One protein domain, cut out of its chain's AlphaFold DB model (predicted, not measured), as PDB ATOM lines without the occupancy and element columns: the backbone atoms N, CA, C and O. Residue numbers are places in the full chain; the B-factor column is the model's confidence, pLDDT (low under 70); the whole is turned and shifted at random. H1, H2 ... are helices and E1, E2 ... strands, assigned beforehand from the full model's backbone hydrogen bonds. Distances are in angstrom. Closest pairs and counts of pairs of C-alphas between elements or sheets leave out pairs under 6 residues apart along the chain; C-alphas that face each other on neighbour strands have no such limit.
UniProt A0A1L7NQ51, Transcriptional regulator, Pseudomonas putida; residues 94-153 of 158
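What this domain is: This is residues 94 to 153 of the 158 residues of the protein "Transcriptional regulator" of Pseudomonas putida (UniProt A0A1L7NQ51). A long helix, H1, runs most of the domain's length with the shorter H3 side by side with it; H2 stands about perpendicular to H1 and meets the middle of H1, at residues 103 to 107, near its own last residues, and a tiny two-stranded sheet, E1 and E2, lies where H1 and H3 end. The 60 printed residues, mostly helix, run H1, E1, H2, H3, E2; the sheet, order E1 - E2, is antiparallel. The whole is compact, radius of gyration of the C-alphas 10.6 A, spanning 31 by 20 by 17 A.

Where its parts are: H1, residues 94 to 112, begins at C-alpha (27.192, -14.674, 298.505) and is 28.1 A long. E1 is 113 to 115, 6.8 A; H2 122 to 130, 12.2 A; H3 140 to 148, 12.4 A; E2 150 to 152, 6.7 A, ending at C-alpha (25.137, 0.548, 326.028).

How they stand to each other: H1 touches H3, closest C-alphas Arg 102 and Tyr 143, 6.6 A, at a shallow tilt of 12 degrees, the same way. With residues 103 to 107 alone it touches H2, closest C-alphas Gly 103 and Ile 128, 6.3 A, about perpendicular at 74 degrees. N 114 and O 151 of E1 and E2 are 2.8 A apart, within hydrogen-bond range. Every O i to N i+4 pair is within range in H2 and H3, 14 of 15 in H1.

The domain as a whole: The farthest C-alphas, Arg 94 and Lys 153, are 32.7 A apart. The printed part has no cut and no long link. pLDDT is under 70 at residues 94 to 97 and 134 to 136.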
ATOM      1  N   ARG A  94      27.565 -16.026 298.110       54.28
ATOM      2  CA  ARG A  94      27.192 -14.674 298.505       54.28
ATOM      3  C   ARG A  94      26.295 -14.596 299.747       54.28
ATOM      4  O   ARG A  94      26.535 -13.714 300.571       54.28
ATOM      5  N   GLU A  95      25.284 -15.448 299.905       53.94
ATOM      6  CA  GLU A  95      24.340 -15.351 301.030       53.94
ATOM      7  C   GLU A  95      24.945 -15.831 302.346       53.94
ATOM      8  O   GLU A  95      24.804 -15.146 303.366       53.94
ATOM      9  N   LEU A  96      25.708 -16.926 302.305       63.06
ATOM     10  CA  LEU A  96      26.499 -17.406 303.435       63.06
ATOM     11  C   LEU A  96      27.552 -16.368 303.844       63.06
ATOM     12  O   LEU A  96      27.603 -15.967 305.008       63.06
ATOM     13  N   ARG A  97      28.311 -15.827 302.877       65.56
ATOM     14  CA  ARG A  97      29.257 -14.717 303.108       65.56
ATOM     15  C   ARG A  97      28.564 -13.513 303.754       65.56
ATOM     16  O   ARG A  97      29.094 -12.906 304.682       65.56
ATOM     17  N   CYS A  98      27.354 -13.181 303.304       74.69
ATOM     18  CA  CYS A  98      26.558 -12.090 303.863       74.69
ATOM     19  C   CYS A  98      26.039 -12.390 305.281       74.69
ATOM     20  O   CYS A  98      25.977 -11.477 306.106       74.69
ATOM     21  N   SER A  99      25.654 -13.635 305.571       73.88
ATOM     22  CA  SER A  99      25.259 -14.100 306.905       73.88
ATOM     23  C   SER A  99      26.418 -13.985 307.892       73.88
ATOM     24  O   SER A  99      26.288 -13.297 308.908       73.88
ATOM     25  N   ILE A 100      27.574 -14.551 307.536       77.88
ATOM     26  CA  ILE A 100      28.801 -14.504 308.338       77.88
ATOM     27  C   ILE A 100      29.207 -13.050 308.582       77.88
ATOM     28  O   ILE A 100      29.367 -12.642 309.728       77.88
ATOM     29  N   ALA A 101      29.245 -12.213 307.538       80.88
ATOM     30  CA  ALA A 101      29.587 -10.797 307.675       80.88
ATOM     31  C   ALA A 101      28.657 -10.043 308.646       80.88
ATOM     32  O   ALA A 101      29.114  -9.194 309.417       80.88
ATOM     33  N   ARG A 102      27.348 -10.342 308.641       85.88
ATOM     34  CA  ARG A 102      26.402  -9.791 309.628       85.88
ATOM     35  C   ARG A 102      26.695 -10.314 311.034       85.88
ATOM     36  O   ARG A 102      26.677  -9.515 311.970       85.88
ATOM     37  N   GLY A 103      26.979 -11.610 311.167       86.81
ATOM     38  CA  GLY A 103      27.339 -12.262 312.426       86.81
ATOM     39  C   GLY A 103      28.575 -11.629 313.053       86.81
ATOM     40  O   GLY A 103      28.507 -11.134 314.177       86.81
ATOM     41  N   THR A 104      29.671 -11.526 312.298       88.38
ATOM     42  CA  THR A 104      30.925 -10.902 312.741       88.38
ATOM     43  C   THR A 104      30.711  -9.448 313.162       88.38
ATOM     44  O   THR A 104      31.128  -9.053 314.249       88.38
ATOM     45  N   ARG A 105      29.991  -8.647 312.358       91.44
ATOM     46  CA  ARG A 105      29.676  -7.246 312.702       91.44
ATOM     47  C   ARG A 105      28.874  -7.132 313.995       91.44
ATOM     48  O   ARG A 105      29.115  -6.220 314.788       91.44
ATOM     49  N   LEU A 106      27.894  -8.012 314.192       91.81
ATOM     50  CA  LEU A 106      27.080  -8.016 315.401       91.81
ATOM     51  C   LEU A 106      27.915  -8.429 316.618       91.81
ATOM     52  O   LEU A 106      27.859  -7.742 317.634       91.81
ATOM     53  N   ALA A 107      28.759  -9.456 316.496       91.44
ATOM     54  CA  ALA A 107      29.684  -9.877 317.548       91.44
ATOM     55  C   ALA A 107      30.634  -8.743 317.977       91.44
ATOM     56  O   ALA A 107      30.824  -8.521 319.172       91.44
ATOM     57  N   THR A 108      31.163  -7.958 317.030       91.88
ATOM     58  CA  THR A 108      31.980  -6.773 317.344       91.88
ATOM     59  C   THR A 108      31.193  -5.731 318.138       91.88
ATOM     60  O   THR A 108      31.697  -5.220 319.135       91.88
ATOM     61  N   LYS A 109      29.943  -5.434 317.752       92.06
ATOM     62  CA  LYS A 109      29.083  -4.502 318.505       92.06
ATOM     63  C   LYS A 109      28.803  -5.015 319.920       92.06
ATOM     64  O   LYS A 109      28.869  -4.237 320.866       92.06
ATOM     65  N   LEU A 110      28.581  -6.316 320.093       90.81
ATOM     66  CA  LEU A 110      28.319  -6.927 321.403       90.81
ATOM     67  C   LEU A 110      29.518  -6.900 322.369       90.81
ATOM     68  O   LEU A 110      29.366  -7.167 323.564       90.81
ATOM     69  N   ARG A 111      30.715  -6.522 321.901       89.31
ATOM     70  CA  ARG A 111      31.836  -6.201 322.799       89.31
ATOM     71  C   ARG A 111      31.544  -4.949 323.627       89.31
ATOM     72  O   ARG A 111      31.834  -4.944 324.819       89.31
ATOM     73  N   PHE A 112      30.890  -3.953 323.029       89.94
ATOM     74  CA  PHE A 112      30.644  -2.630 323.619       89.94
ATOM     75  C   PHE A 112      29.194  -2.410 324.078       89.94
ATOM     76  O   PHE A 112      28.930  -1.581 324.945       89.94
ATOM     77  N   TYR A 113      28.255  -3.166 323.513       91.75
ATOM     78  CA  TYR A 113      26.822  -3.065 323.781       91.75
ATOM     79  C   TYR A 113      26.272  -4.402 324.279       91.75
ATOM     80  O   TYR A 113      26.804  -5.460 323.952       91.75
ATOM     81  N   ASP A 114      25.177  -4.362 325.027       91.69
ATOM     82  CA  ASP A 114      24.374  -5.527 325.378       91.69
ATOM     83  C   ASP A 114      23.077  -5.554 324.571       91.69
ATOM     84  O   ASP A 114      22.529  -4.519 324.202       91.69
ATOM     85  N   LEU A 115      22.533  -6.745 324.325       91.56
ATOM     86  CA  LEU A 115      21.159  -6.861 323.826       91.56
ATOM     87  C   LEU A 115      20.169  -6.634 324.970       91.56
ATOM     88  O   LEU A 115      20.328  -7.196 326.059       91.56
ATOM     89  N   SER A 116      19.116  -5.865 324.691       91.62
ATOM     90  CA  SER A 116      17.983  -5.681 325.598       91.62
ATOM     91  C   SER A 116      17.425  -7.035 326.071       91.62
ATOM     92  O   SER A 116      17.285  -7.953 325.253       91.62
ATOM     93  N   PRO A 117      17.025  -7.172 327.351       86.00
ATOM     94  CA  PRO A 117      16.408  -8.395 327.873       86.00
ATOM     95  C   PRO A 117      15.199  -8.853 327.049       86.00
ATOM     96  O   PRO A 117      15.016 -10.044 326.830       86.00
ATOM     97  N   LYS A 118      14.430  -7.902 326.498       85.69
ATOM     98  CA  LYS A 118      13.250  -8.170 325.657       85.69
ATOM     99  C   LYS A 118      13.589  -8.900 324.350       85.69
ATOM    100  O   LYS A 118      12.715  -9.501 323.731       85.69
ATOM    101  N   PHE A 119      14.846  -8.842 323.913       85.19
ATOM    102  CA  PHE A 119      15.310  -9.482 322.686       85.19
ATOM    103  C   PHE A 119      16.014 -10.826 322.940       85.19
ATOM    104  O   PHE A 119      15.994 -11.697 322.066       85.19
ATOM    105  N   LYS A 120      16.609 -11.015 324.125       86.19
ATOM    106  CA  LYS A 120      17.409 -12.192 324.494       86.19
ATOM    107  C   LYS A 120      16.531 -13.426 324.744       86.19
ATOM    108  O   LYS A 120      16.141 -13.718 325.865       86.19
ATOM    109  N   THR A 121      16.260 -14.189 323.690       88.94
ATOM    110  CA  THR A 121      15.720 -15.559 323.790       88.94
ATOM    111  C   THR A 121      16.821 -16.570 323.479       88.94
ATOM    112  O   THR A 121      17.630 -16.291 322.592       88.94
ATOM    113  N   ALA A 122      16.809 -17.752 324.107       78.88
ATOM    114  CA  ALA A 122      17.825 -18.796 323.904       78.88
ATOM    115  C   ALA A 122      18.068 -19.126 322.416       78.88
ATOM    116  O   ALA A 122      19.207 -19.121 321.960       78.88
ATOM    117  N   SER A 123      16.993 -19.284 321.634       76.50
ATOM    118  CA  SER A 123      17.067 -19.539 320.186       76.50
ATOM    119  C   SER A 123      17.790 -18.421 319.414       76.50
ATOM    120  O   SER A 123      18.733 -18.682 318.670       76.50
ATOM    121  N   LYS A 124      17.414 -17.151 319.633       82.50
ATOM    122  CA  LYS A 124      18.080 -16.002 318.987       82.50
ATOM    123  C   LYS A 124      19.543 -15.874 319.395       82.50
ATOM    124  O   LYS A 124      20.368 -15.524 318.559       82.50
ATOM    125  N   MET A 125      19.859 -16.141 320.661       89.56
ATOM    126  CA  MET A 125      21.236 -16.075 321.145       89.56
ATOM    127  C   MET A 125      22.101 -17.160 320.513       89.56
ATOM    128  O   MET A 125      23.196 -16.831 320.075       89.56
ATOM    129  N   ALA A 126      21.585 -18.386 320.367       78.75
ATOM    130  CA  ALA A 126      22.276 -19.459 319.656       78.75
ATOM    131  C   ALA A 126      22.578 -19.077 318.197       78.75
ATOM    132  O   ALA A 126      23.696 -19.260 317.725       78.75
ATOM    133  N   ILE A 127      21.610 -18.476 317.490       75.94
ATOM    134  CA  ILE A 127      21.818 -17.986 316.116       75.94
ATOM    135  C   ILE A 127      22.899 -16.901 316.074       75.94
ATOM    136  O   ILE A 127      23.782 -16.945 315.226       75.94
ATOM    137  N   ILE A 128      22.852 -15.930 316.987       87.75
ATOM    138  CA  ILE A 128      23.812 -14.818 317.017       87.75
ATOM    139  C   ILE A 128      25.225 -15.299 317.365       87.75
ATOM    140  O   ILE A 128      26.182 -14.773 316.800       87.75
ATOM    141  N   SER A 129      25.363 -16.282 318.258       86.62
ATOM    142  CA  SER A 129      26.662 -16.843 318.636       86.62
ATOM    143  C   SER A 129      27.257 -17.753 317.563       86.62
ATOM    144  O   SER A 129      28.466 -17.715 317.376       86.62
ATOM    145  N   GLY A 130      26.431 -18.525 316.845       73.00
ATOM    146  CA  GLY A 130      26.879 -19.429 315.773       73.00
ATOM    147  C   GLY A 130      27.013 -18.775 314.391       73.00
ATOM    148  O   GLY A 130      27.577 -19.359 313.472       73.00
ATOM    149  N   ALA A 131      26.505 -17.553 314.203       77.62
ATOM    150  CA  ALA A 131      26.587 -16.855 312.917       77.62
ATOM    151  C   ALA A 131      28.002 -16.466 312.454       77.62
ATOM    152  O   ALA A 131      28.264 -16.563 311.255       77.62
ATOM    153  N   PRO A 132      28.927 -16.026 313.328       82.12
ATOM    154  CA  PRO A 132      30.292 -15.700 312.922       82.12
ATOM    155  C   PRO A 132      31.093 -16.902 312.404       82.12
ATOM    156  O   PRO A 132      31.938 -16.710 311.537       82.12
ATOM    157  N   SER A 133      30.840 -18.111 312.921       75.06
ATOM    158  CA  SER A 133      31.497 -19.354 312.487       75.06
ATOM    159  C   SER A 133      30.773 -20.047 311.330       75.06
ATOM    160  O   SER A 133      31.270 -21.032 310.797       75.06
ATOM    161  N   GLY A 134      29.612 -19.533 310.915       62.84
ATOM    162  CA  GLY A 134      28.797 -20.144 309.866       62.84
ATOM    163  C   GLY A 134      27.984 -21.354 310.329       62.84
ATOM    164  O   GLY A 134      27.250 -21.907 309.523       62.84
ATOM    165  N   GLU A 135      28.039 -21.730 311.610       68.38
ATOM    166  CA  GLU A 135      27.229 -22.814 312.190       68.38
ATOM    167  C   GLU A 135      25.725 -22.512 312.126       68.38
ATOM    168  O   GLU A 135      24.895 -23.415 312.029       68.38
ATOM    169  N   ARG A 136      25.346 -21.227 312.181       66.25
ATOM    170  CA  ARG A 136      23.949 -20.783 312.082       66.25
ATOM    171  C   ARG A 136      23.789 -19.578 311.160       66.25
ATOM    172  O   ARG A 136      24.649 -18.710 311.068       66.25
ATOM    173  N   GLY A 137      22.641 -19.483 310.495       70.19
ATOM    174  CA  GLY A 137      22.336 -18.396 309.570       70.19
ATOM    175  C   GLY A 137      21.773 -17.167 310.280       70.19
ATOM    176  O   GLY A 137      20.747 -17.238 310.954       70.19
ATOM    177  N   LEU A 138      22.395 -16.004 310.077       74.31
ATOM    178  CA  LEU A 138      21.869 -14.716 310.515       74.31
ATOM    179  C   LEU A 138      21.232 -13.971 309.340       74.31
ATOM    180  O   LEU A 138      21.909 -13.368 308.495       74.31
ATOM    181  N   SER A 139      19.901 -13.958 309.316       77.94
ATOM    182  CA  SER A 139      19.137 -13.206 308.320       77.94
ATOM    183  C   SER A 139      19.321 -11.692 308.483       77.94
ATOM    184  O   SER A 139      19.582 -11.176 309.576       77.94
ATOM    185  N   LYS A 140      19.144 -10.941 307.387       75.88
ATOM    186  CA  LYS A 140      19.186  -9.467 307.408       75.88
ATOM    187  C   LYS A 140      18.153  -8.888 308.381       75.88
ATOM    188  O   LYS A 140      18.471  -7.964 309.125       75.88
ATOM    189  N   ALA A 141      16.943  -9.448 308.407       77.88
ATOM    190  CA  ALA A 141      15.873  -9.002 309.295       77.88
ATOM    191  C   ALA A 141      16.228  -9.205 310.776       77.88
ATOM    192  O   ALA A 141      16.050  -8.292 311.584       77.88
ATOM    193  N   LEU A 142      16.774 -10.374 311.133       80.56
ATOM    194  CA  LEU A 142      17.175 -10.659 312.511       80.56
ATOM    195  C   LEU A 142      18.355  -9.780 312.946       80.56
ATOM    196  O   LEU A 142      18.331  -9.251 314.055       80.56
ATOM    197  N   TYR A 143      19.330  -9.557 312.061       87.50
ATOM    198  CA  TYR A 143      20.435  -8.626 312.298       87.50
ATOM    199  C   TYR A 143      19.941  -7.204 312.600       87.50
ATOM    200  O   TYR A 143      20.329  -6.627 313.613       87.50
ATOM    201  N   LEU A 144      19.057  -6.646 311.763       88.88
ATOM    202  CA  LEU A 144      18.537  -5.287 311.959       88.88
ATOM    203  C   LEU A 144      17.758  -5.159 313.272       88.88
ATOM    204  O   LEU A 144      17.947  -4.189 314.005       88.88
ATOM    205  N   ARG A 145      16.940  -6.163 313.613       90.38
ATOM    206  CA  ARG A 145      16.247  -6.209 314.908       90.38
ATOM    207  C   ARG A 145      17.234  -6.268 316.074       90.38
ATOM    208  O   ARG A 145      17.061  -5.533 317.038       90.38
ATOM    209  N   ALA A 146      18.279  -7.092 315.986       91.06
ATOM    210  CA  ALA A 146      19.302  -7.169 317.027       91.06
ATOM    211  C   ALA A 146      20.006  -5.819 317.229       91.06
ATOM    212  O   ALA A 146      20.163  -5.381 318.364       91.06
ATOM    213  N   VAL A 147      20.360  -5.128 316.136       94.06
ATOM    214  CA  VAL A 147      20.985  -3.796 316.180       94.06
ATOM    215  C   VAL A 147      20.066  -2.754 316.824       94.06
ATOM    216  O   VAL A 147      20.536  -1.976 317.649       94.06
ATOM    217  N   ALA A 148      18.768  -2.764 316.510       94.31
ATOM    218  CA  ALA A 148      17.786  -1.859 317.116       94.31
ATOM    219  C   ALA A 148      17.593  -2.087 318.630       94.31
ATOM    220  O   ALA A 148      17.130  -1.197 319.337       94.31
ATOM    221  N   HIS A 149      17.957  -3.269 319.132       94.62
ATOM    222  CA  HIS A 149      17.869  -3.639 320.545       94.62
ATOM    223  C   HIS A 149      19.215  -3.591 321.283       94.62
ATOM    224  O   HIS A 149      19.313  -4.126 322.392       94.62
ATOM    225  N   LEU A 150      20.245  -2.969 320.700       93.50
ATOM    226  CA  LEU A 150      21.510  -2.731 321.389       93.50
ATOM    227  C   LEU A 150      21.349  -1.625 322.434       93.50
ATOM    228  O   LEU A 150      20.846  -0.541 322.155       93.50
ATOM    229  N   VAL A 151      21.814  -1.912 323.641       91.88
ATOM    230  CA  VAL A 151      21.832  -1.016 324.795       91.88
ATOM    231  C   VAL A 151      23.294  -0.846 325.213       91.88
ATOM    232  O   VAL A 151      24.029  -1.836 325.212       91.88
ATOM    233  N   PRO A 152      23.771   0.365 325.542       89.69
ATOM    234  CA  PRO A 152      25.137   0.548 326.028       89.69
ATOM    235  C   PRO A 152      25.410  -0.350 327.237       89.69
ATOM    236  O   PRO A 152      24.568  -0.443 328.136       89.69
ATOM    237  N   LYS A 153      26.578  -1.005 327.278       87.12
ATOM    238  CA  LYS A 153      27.004  -1.696 328.499       87.12
ATOM    239  C   LYS A 153      27.124  -0.665 329.614       87.12
ATOM    240  O   LYS A 153      27.724   0.392 329.413       87.12
TER     241      LYS A 153